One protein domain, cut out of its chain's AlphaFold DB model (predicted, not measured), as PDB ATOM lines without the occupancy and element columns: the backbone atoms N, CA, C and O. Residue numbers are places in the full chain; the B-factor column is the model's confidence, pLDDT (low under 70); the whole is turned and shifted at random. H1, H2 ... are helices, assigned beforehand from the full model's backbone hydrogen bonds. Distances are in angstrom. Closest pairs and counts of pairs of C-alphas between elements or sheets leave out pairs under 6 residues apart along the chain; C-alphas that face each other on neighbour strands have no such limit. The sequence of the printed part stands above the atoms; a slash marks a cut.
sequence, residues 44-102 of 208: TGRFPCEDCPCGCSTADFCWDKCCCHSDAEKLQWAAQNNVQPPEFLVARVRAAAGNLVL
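This is residues 44 to 102 of the 208 residues of an uncharacterized protein of Planctomycetes bacterium K23_9 (UniProt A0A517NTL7). The longest helix, H3, reaches out from a small body in which its residues 89 to 93 pack on H2 and H1 sits close by; residues 97 to 102 stick out at one end, and the loop of residues 44 to 58 lies at the other. The 59 printed residues hold three named helices, H1, H2, H3, and no named strand; the class is all helix, with 29 residues in helices, under half. The whole is compact, radius of gyration of the C-alphas 11.8 A, but elongated, spanning 38 by 21 by 15 A.

H3, residues 87 to 99, is 18.6 A long, ending at C-alpha 99 (117.277, 131.346, 152.572). H2 is residues 71 to 80, 14.3 A. H1, residues 59 to 64, 8.6 A, begins at C-alpha 59 (124.999, 113.629, 171.919).

H3 touches H2 with residues 89 to 93 alone, opposite ways at a steep tilt of 53 degrees; the closest C-alphas, Asp 71 and Val 93, are 6.5 A apart. H1 is close but not clearly touching to H3, closest C-alphas Trp 63 and Leu 89 at 7.1 A, and to H2, Trp 63 and Lys 74 at 7.4 A. In H1, H2 and H3 every O i to N i+4 pair is within hydrogen-bond range.

The farthest C-alphas, Thr 44 and Leu 102, are 39.1 A apart. The printed part has no cut, and both links between helices are short. Residues 98 to 102 have pLDDT under 70.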
ATOM      1  N   THR A  44     127.533 109.201 175.813       79.69
ATOM      2  CA  THR A  44     126.155 109.289 176.313       79.69
ATOM      3  C   THR A  44     125.194 109.672 175.188       79.69
ATOM      4  O   THR A  44     125.291 110.762 174.616       79.69
ATOM      5  N   GLY A  45     124.236 108.786 174.906       84.06
ATOM      6  CA  GLY A  45     123.200 108.977 173.886       84.06
ATOM      7  C   GLY A  45     123.601 108.499 172.485       84.06
ATOM      8  O   GLY A  45     124.743 108.127 172.237       84.06
ATOM      9  N   ARG A  46     122.632 108.498 171.562       89.12
ATOM     10  CA  ARG A  46     122.816 108.102 170.155       89.12
ATOM     11  C   ARG A  46     123.074 109.343 169.304       89.12
ATOM     12  O   ARG A  46     122.285 110.290 169.335       89.12
ATOM     13  N   PHE A  47     124.161 109.344 168.541       90.81
ATOM     14  CA  PHE A  47     124.522 110.461 167.668       90.81
ATOM     15  C   PHE A  47     125.382 110.001 166.479       90.81
ATOM     16  O   PHE A  47     126.055 108.977 166.580       90.81
ATOM     17  N   PRO A  48     125.440 110.769 165.374       88.88
ATOM     18  CA  PRO A  48     126.113 110.348 164.139       88.88
ATOM     19  C   PRO A  48     127.594 109.973 164.290       88.88
ATOM     20  O   PRO A  48     128.111 109.138 163.557       88.88
ATOM     21  N   CYS A  49     128.286 110.582 165.255       86.69
ATOM     22  CA  CYS A  49     129.706 110.346 165.518       86.69
ATOM     23  C   CYS A  49     129.988 109.247 166.559       86.69
ATOM     24  O   CYS A  49     131.124 109.136 167.037       86.69
ATOM     25  N   GLU A  50     128.993 108.447 166.943       85.12
ATOM     26  CA  GLU A  50     129.168 107.413 167.970       85.12
ATOM     27  C   GLU A  50     130.212 106.350 167.585       85.12
ATOM     28  O   GLU A  50     130.931 105.869 168.456       85.12
ATOM     29  N   ASP A  51     130.423 106.115 166.289       78.88
ATOM     30  CA  ASP A  51     131.446 105.194 165.767       78.88
ATOM     31  C   ASP A  51     132.681 105.916 165.185       78.88
ATOM     32  O   ASP A  51     133.590 105.293 164.634       78.88
ATOM     33  N   CYS A  52     132.746 107.248 165.294       75.38
ATOM     34  CA  CYS A  52     133.828 108.051 164.722       75.38
ATOM     35  C   CYS A  52     134.902 108.398 165.775       75.38
ATOM     36  O   CYS A  52     134.553 108.859 166.867       75.38
ATOM     37  N   PRO A  53     136.210 108.308 165.445       72.69
ATOM     38  CA  PRO A  53     137.298 108.730 166.336       72.69
ATOM     39  C   PRO A  53     137.503 110.260 166.388       72.69
ATOM     40  O   PRO A  53     138.591 110.736 166.689       72.69
ATOM     41  N   CYS A  54     136.470 111.053 166.088       76.31
ATOM     42  CA  CYS A  54     136.551 112.518 166.093       76.31
ATOM     43  C   CYS A  54     136.647 113.128 167.502       76.31
ATOM     44  O   CYS A  54     137.102 114.258 167.631       76.31
ATOM     45  N   GLY A  55     136.232 112.396 168.544       75.25
ATOM     46  CA  GLY A  55     136.326 112.845 169.938       75.25
ATOM     47  C   GLY A  55     135.033 113.350 170.583       75.25
ATOM     48  O   GLY A  55     135.067 113.735 171.746       75.25
ATOM     49  N   CYS A  56     133.888 113.310 169.894       83.81
ATOM     50  CA  CYS A  56     132.608 113.672 170.515       83.81
ATOM     51  C   CYS A  56     132.246 112.696 171.652       83.81
ATOM     52  O   CYS A  56     132.153 111.487 171.418       83.81
ATOM     53  N   SER A  57     132.012 113.223 172.858       80.00
ATOM     54  CA  SER A  57     131.626 112.450 174.050       80.00
ATOM     55  C   SER A  57     130.120 112.479 174.338       80.00
ATOM     56  O   SER A  57     129.571 111.492 174.818       80.00
ATOM     57  N   THR A  58     129.424 113.572 174.009       86.06
ATOM     58  CA  THR A  58     127.988 113.734 174.282       86.06
ATOM     59  C   THR A  58     127.173 113.952 173.013       86.06
ATOM     60  O   THR A  58     127.615 114.618 172.067       86.06
ATOM     61  N   ALA A  59     125.949 113.416 173.005       90.00
ATOM     62  CA  ALA A  59     124.999 113.629 171.919       90.00
ATOM     63  C   ALA A  59     124.719 115.124 171.696       90.00
ATOM     64  O   ALA A  59     124.806 115.585 170.561       90.00
ATOM     65  N   ASP A  60     124.463 115.893 172.759       89.06
ATOM     66  CA  ASP A  60     124.120 117.322 172.669       89.06
ATOM     67  C   ASP A  60     125.193 118.134 171.936       89.06
ATOM     68  O   ASP A  60     124.890 118.908 171.024       89.06
ATOM     69  N   PHE A  61     126.467 117.895 172.267       88.00
ATOM     70  CA  PHE A  61     127.586 118.541 171.588       88.00
ATOM     71  C   PHE A  61     127.689 118.106 170.121       88.00
ATOM     72  O   PHE A  61     127.932 118.933 169.238       88.00
ATOM     73  N   CYS A  62     127.479 116.815 169.838       90.56
ATOM     74  CA  CYS A  62     127.520 116.295 168.474       90.56
ATOM     75  C   CYS A  62     126.427 116.910 167.587       90.56
ATOM     76  O   CYS A  62     126.675 117.258 166.428       90.56
ATOM     77  N   TRP A  63     125.214 117.052 168.114       91.38
ATOM     78  CA  TRP A  63     124.112 117.652 167.373       91.38
ATOM     79  C   TRP A  63     124.360 119.140 167.126       91.38
ATOM     80  O   TRP A  63     124.205 119.589 165.994       91.38
ATOM     81  N   ASP A  64     124.826 119.887 168.128       89.75
ATOM     82  CA  ASP A  64     124.961 121.340 168.017       89.75
ATOM     83  C   ASP A  64     126.227 121.804 167.276       89.75
ATOM     84  O   ASP A  64     126.133 122.581 166.319       89.75
ATOM     85  N   LYS A  65     127.404 121.310 167.694       86.25
ATOM     86  CA  LYS A  65     128.713 121.907 167.359       86.25
ATOM     87  C   LYS A  65     129.653 121.021 166.548       86.25
ATOM     88  O   LYS A  65     130.599 121.537 165.957       86.25
ATOM     89  N   CYS A  66     129.434 119.708 166.505       86.94
ATOM     90  CA  CYS A  66     130.322 118.818 165.758       86.94
ATOM     91  C   CYS A  66     130.277 119.104 164.250       86.94
ATOM     92  O   CYS A  66     129.199 119.248 163.666       86.94
ATOM     93  N   CYS A  67     131.461 119.129 163.631       84.88
ATOM     94  CA  CYS A  67     131.667 119.429 162.215       84.88
ATOM     95  C   CYS A  67     131.858 118.189 161.326       84.88
ATOM     96  O   CYS A  67     132.098 118.337 160.132       84.88
ATOM     97  N   CYS A  68     131.780 116.971 161.872       84.38
ATOM     98  CA  CYS A  68     132.031 115.747 161.100       84.38
ATOM     99  C   CYS A  68     130.938 115.422 160.075       84.38
ATOM    100  O   CYS A  68     131.209 114.723 159.103       84.38
ATOM    101  N   HIS A  69     129.721 115.914 160.302       86.69
ATOM    102  CA  HIS A  69     128.571 115.737 159.422       86.69
ATOM    103  C   HIS A  69     127.848 117.069 159.264       86.69
ATOM    104  O   HIS A  69     127.741 117.833 160.228       86.69
ATOM    105  N   SER A  70     127.330 117.334 158.068       89.50
ATOM    106  CA  SER A  70     126.444 118.477 157.835       89.50
ATOM    107  C   SER A  70     125.108 118.290 158.559       89.50
ATOM    108  O   SER A  70     124.679 117.164 158.816       89.50
ATOM    109  N   ASP A  71     124.404 119.378 158.868       91.81
ATOM    110  CA  ASP A  71     123.139 119.287 159.610       91.81
ATOM    111  C   ASP A  71     122.063 118.476 158.861       91.81
ATOM    112  O   ASP A  71     121.267 117.774 159.482       91.81
ATOM    113  N   ALA A  72     122.083 118.489 157.523       90.50
ATOM    114  CA  ALA A  72     121.210 117.646 156.706       90.50
ATOM    115  C   ALA A  72     121.556 116.150 156.836       90.50
ATOM    116  O   ALA A  72     120.661 115.325 157.018       90.50
ATOM    117  N   GLU A  73     122.844 115.794 156.809       91.19
ATOM    118  CA  GLU A  73     123.300 114.412 157.019       91.19
ATOM    119  C   GLU A  73     122.999 113.930 158.440       91.19
ATOM    120  O   GLU A  73     122.612 112.778 158.630       91.19
ATOM    121  N   LYS A  74     123.111 114.813 159.441       92.19
ATOM    122  CA  LYS A  74     122.725 114.516 160.826       92.19
ATOM    123  C   LYS A  74     121.235 114.156 160.914       92.19
ATOM    124  O   LYS A  74     120.896 113.156 161.547       92.19
ATOM    125  N   LEU A  75     120.347 114.909 160.251       92.81
ATOM    126  CA  LEU A  75     118.913 114.579 160.180       92.81
ATOM    127  C   LEU A  75     118.652 113.261 159.450       92.81
ATOM    128  O   LEU A  75     117.826 112.464 159.892       92.81
ATOM    129  N   GLN A  76     119.359 113.017 158.347       92.12
ATOM    130  CA  GLN A  76     119.220 111.776 157.590       92.12
ATOM    131  C   GLN A  76     119.662 110.565 158.420       92.12
ATOM    132  O   GLN A  76     118.970 109.548 158.440       92.12
ATOM    133  N   TRP A  77     120.773 110.683 159.149       93.06
ATOM    134  CA  TRP A  77     121.233 109.657 160.080       93.06
ATOM    135  C   TRP A  77     120.203 109.405 161.188       93.06
ATOM    136  O   TRP A  77     119.929 108.249 161.507       93.06
ATOM    137  N   ALA A  78     119.593 110.468 161.729       93.50
ATOM    138  CA  ALA A  78     118.547 110.366 162.746       93.50
ATOM    139  C   ALA A  78     117.356 109.544 162.230       93.50
ATOM    140  O   ALA A  78     116.917 108.602 162.888       93.50
ATOM    141  N   ALA A  79     116.904 109.834 161.006       91.81
ATOM    142  CA  ALA A  79     115.825 109.103 160.351       91.81
ATOM    143  C   ALA A  79     116.179 107.626 160.104       91.81
ATOM    144  O   ALA A  79     115.365 106.748 160.371       91.81
ATOM    145  N   GLN A  80     117.401 107.334 159.643       93.06
ATOM    146  CA  GLN A  80     117.859 105.959 159.393       93.06
ATOM    147  C   GLN A  80     117.966 105.121 160.672       93.06
ATOM    148  O   GLN A  80     117.701 103.922 160.647       93.06
ATOM    149  N   ASN A  81     118.350 105.746 161.785       90.94
ATOM    150  CA  ASN A  81     118.558 105.067 163.063       90.94
ATOM    151  C   ASN A  81     117.354 105.186 164.011       90.94
ATOM    152  O   ASN A  81     117.445 104.753 165.157       90.94
ATOM    153  N   ASN A  82     116.230 105.746 163.545       91.88
ATOM    154  CA  ASN A  82     115.026 106.012 164.343       91.88
ATOM    155  C   ASN A  82     115.310 106.814 165.631       91.88
ATOM    156  O   ASN A  82     114.705 106.577 166.675       91.88
ATOM    157  N   VAL A  83     116.246 107.764 165.565       92.50
ATOM    158  CA  VAL A  83     116.584 108.675 166.665       92.50
ATOM    159  C   VAL A  83     115.867 109.999 166.436       92.50
ATOM    160  O   VAL A  83     115.886 110.532 165.329       92.50
ATOM    161  N   GLN A  84     115.245 110.552 167.477       91.88
ATOM    162  CA  GLN A  84     114.614 111.866 167.386       91.88
ATOM    163  C   GLN A  84     115.695 112.962 167.368       91.88
ATOM    164  O   GLN A  84     116.444 113.081 168.341       91.88
ATOM    165  N   PRO A  85     115.815 113.756 166.287       91.50
ATOM    166  CA  PRO A  85     116.777 114.846 166.243       91.50
ATOM    167  C   PRO A  85     116.316 116.008 167.140       91.50
ATOM    168  O   PRO A  85     115.112 116.242 167.261       91.50
ATOM    169  N   PRO A  86     117.241 116.788 167.724       92.88
ATOM    170  CA  PRO A  86     116.872 117.972 168.490       92.88
ATOM    171  C   PRO A  86     116.176 119.038 167.633       92.88
ATOM    172  O   PRO A  86     116.601 119.334 166.512       92.88
ATOM    173  N   GLU A  87     115.154 119.686 168.197       92.12
ATOM    174  CA  GLU A  87     114.354 120.712 167.507       92.12
ATOM    175  C   GLU A  87     115.203 121.866 166.951       92.12
ATOM    176  O   GLU A  87     114.939 122.369 165.858       92.12
ATOM    177  N   PHE A  88     116.276 122.254 167.650       92.50
ATOM    178  CA  PHE A  88     117.170 123.326 167.200       92.50
ATOM    179  C   PHE A  88     117.848 123.011 165.859       92.50
ATOM    180  O   PHE A  88     118.127 123.917 165.072       92.50
ATOM    181  N   LEU A  89     118.126 121.734 165.585       92.25
ATOM    182  CA  LEU A  89     118.813 121.309 164.372       92.25
ATOM    183  C   LEU A  89     117.830 121.277 163.200       92.25
ATOM    184  O   LEU A  89     118.137 121.765 162.114       92.25
ATOM    185  N   VAL A  90     116.604 120.816 163.452       91.69
ATOM    186  CA  VAL A  90     115.508 120.881 162.480       91.69
ATOM    187  C   VAL A  90     115.193 122.339 162.119       91.69
ATOM    188  O   VAL A  90     115.065 122.669 160.938       91.69
ATOM    189  N   ALA A  91     115.111 123.233 163.110       91.44
ATOM    190  CA  ALA A  91     114.886 124.661 162.891       91.44
ATOM    191  C   ALA A  91     116.012 125.303 162.062       91.44
ATOM    192  O   ALA A  91     115.735 126.041 161.115       91.44
ATOM    193  N   ARG A  92     117.273 124.972 162.365       90.44
ATOM    194  CA  ARG A  92     118.458 125.460 161.645       90.44
ATOM    195  C   ARG A  92     118.470 125.024 160.179       90.44
ATOM    196  O   ARG A  92     118.679 125.861 159.302       90.44
ATOM    197  N   VAL A  93     118.167 123.756 159.895       91.00
ATOM    198  CA  VAL A  93     118.070 123.250 158.515       91.00
ATOM    199  C   VAL A  93     116.903 123.895 157.762       91.00
ATOM    200  O   VAL A  93     117.073 124.305 156.614       91.00
ATOM    201  N   ARG A  94     115.735 124.058 158.400       88.88
ATOM    202  CA  ARG A  94     114.589 124.762 157.796       88.88
ATOM    203  C   ARG A  94     114.919 126.220 157.463       88.88
ATOM    204  O   ARG A  94     114.579 126.680 156.377       88.88
ATOM    205  N   ALA A  95     115.606 126.931 158.357       87.88
ATOM    206  CA  ALA A  95     116.030 128.311 158.123       87.88
ATOM    207  C   ALA A  95     117.027 128.414 156.953       87.88
ATOM    208  O   ALA A  95     116.878 129.274 156.085       87.88
ATOM    209  N   ALA A  96     118.001 127.500 156.880       84.44
ATOM    210  CA  ALA A  96     118.950 127.438 155.769       84.44
ATOM    211  C   ALA A  96     118.257 127.139 154.426       84.44
ATOM    212  O   ALA A  96     118.575 127.764 153.416       84.44
ATOM    213  N   ALA A  97     117.267 126.241 154.420       79.56
ATOM    214  CA  ALA A  97     116.467 125.936 153.235       79.56
ATOM    215  C   ALA A  97     115.589 127.121 152.789       79.56
ATOM    216  O   ALA A  97     115.453 127.366 151.592       79.56
ATOM    217  N   GLY A  98     115.037 127.893 153.733       68.25
ATOM    218  CA  GLY A  98     114.265 129.105 153.439       68.25
ATOM    219  C   GLY A  98     115.094 130.212 152.777       68.25
ATOM    220  O   GLY A  98     114.610 130.890 151.872       68.25
ATOM    221  N   ASN A  99     116.371 130.345 153.149       60.25
ATOM    222  CA  ASN A  99     117.277 131.346 152.572       60.25
ATOM    223  C   ASN A  99     117.708 131.035 151.127       60.25
ATOM    224  O   ASN A  99     118.065 131.952 150.387       60.25
ATOM    225  N   LEU A 100     117.625 129.775 150.682       55.69
ATOM    226  CA  LEU A 100     117.914 129.394 149.291       55.69
ATOM    227  C   LEU A 100     116.839 129.871 148.300       55.69
ATOM    228  O   LEU A 100     117.101 129.939 147.101       55.69
ATOM    229  N   VAL A 101     115.645 130.238 148.778       50.75
ATOM    230  CA  VAL A 101     114.553 130.736 147.923       50.75
ATOM    231  C   VAL A 101     114.701 132.235 147.616       50.75
ATOM    232  O   VAL A 101     114.191 132.696 146.597       50.75
ATOM    233  N   LEU A 102     115.457 132.993 148.422       50.47
ATOM    234  CA  LEU A 102     115.647 134.439 148.228       50.47
ATOM    235  C   LEU A 102     116.902 134.804 147.408       50.47
ATOM    236  O   LEU A 102     117.051 135.948 146.989       50.47
TER     237      LEU A 102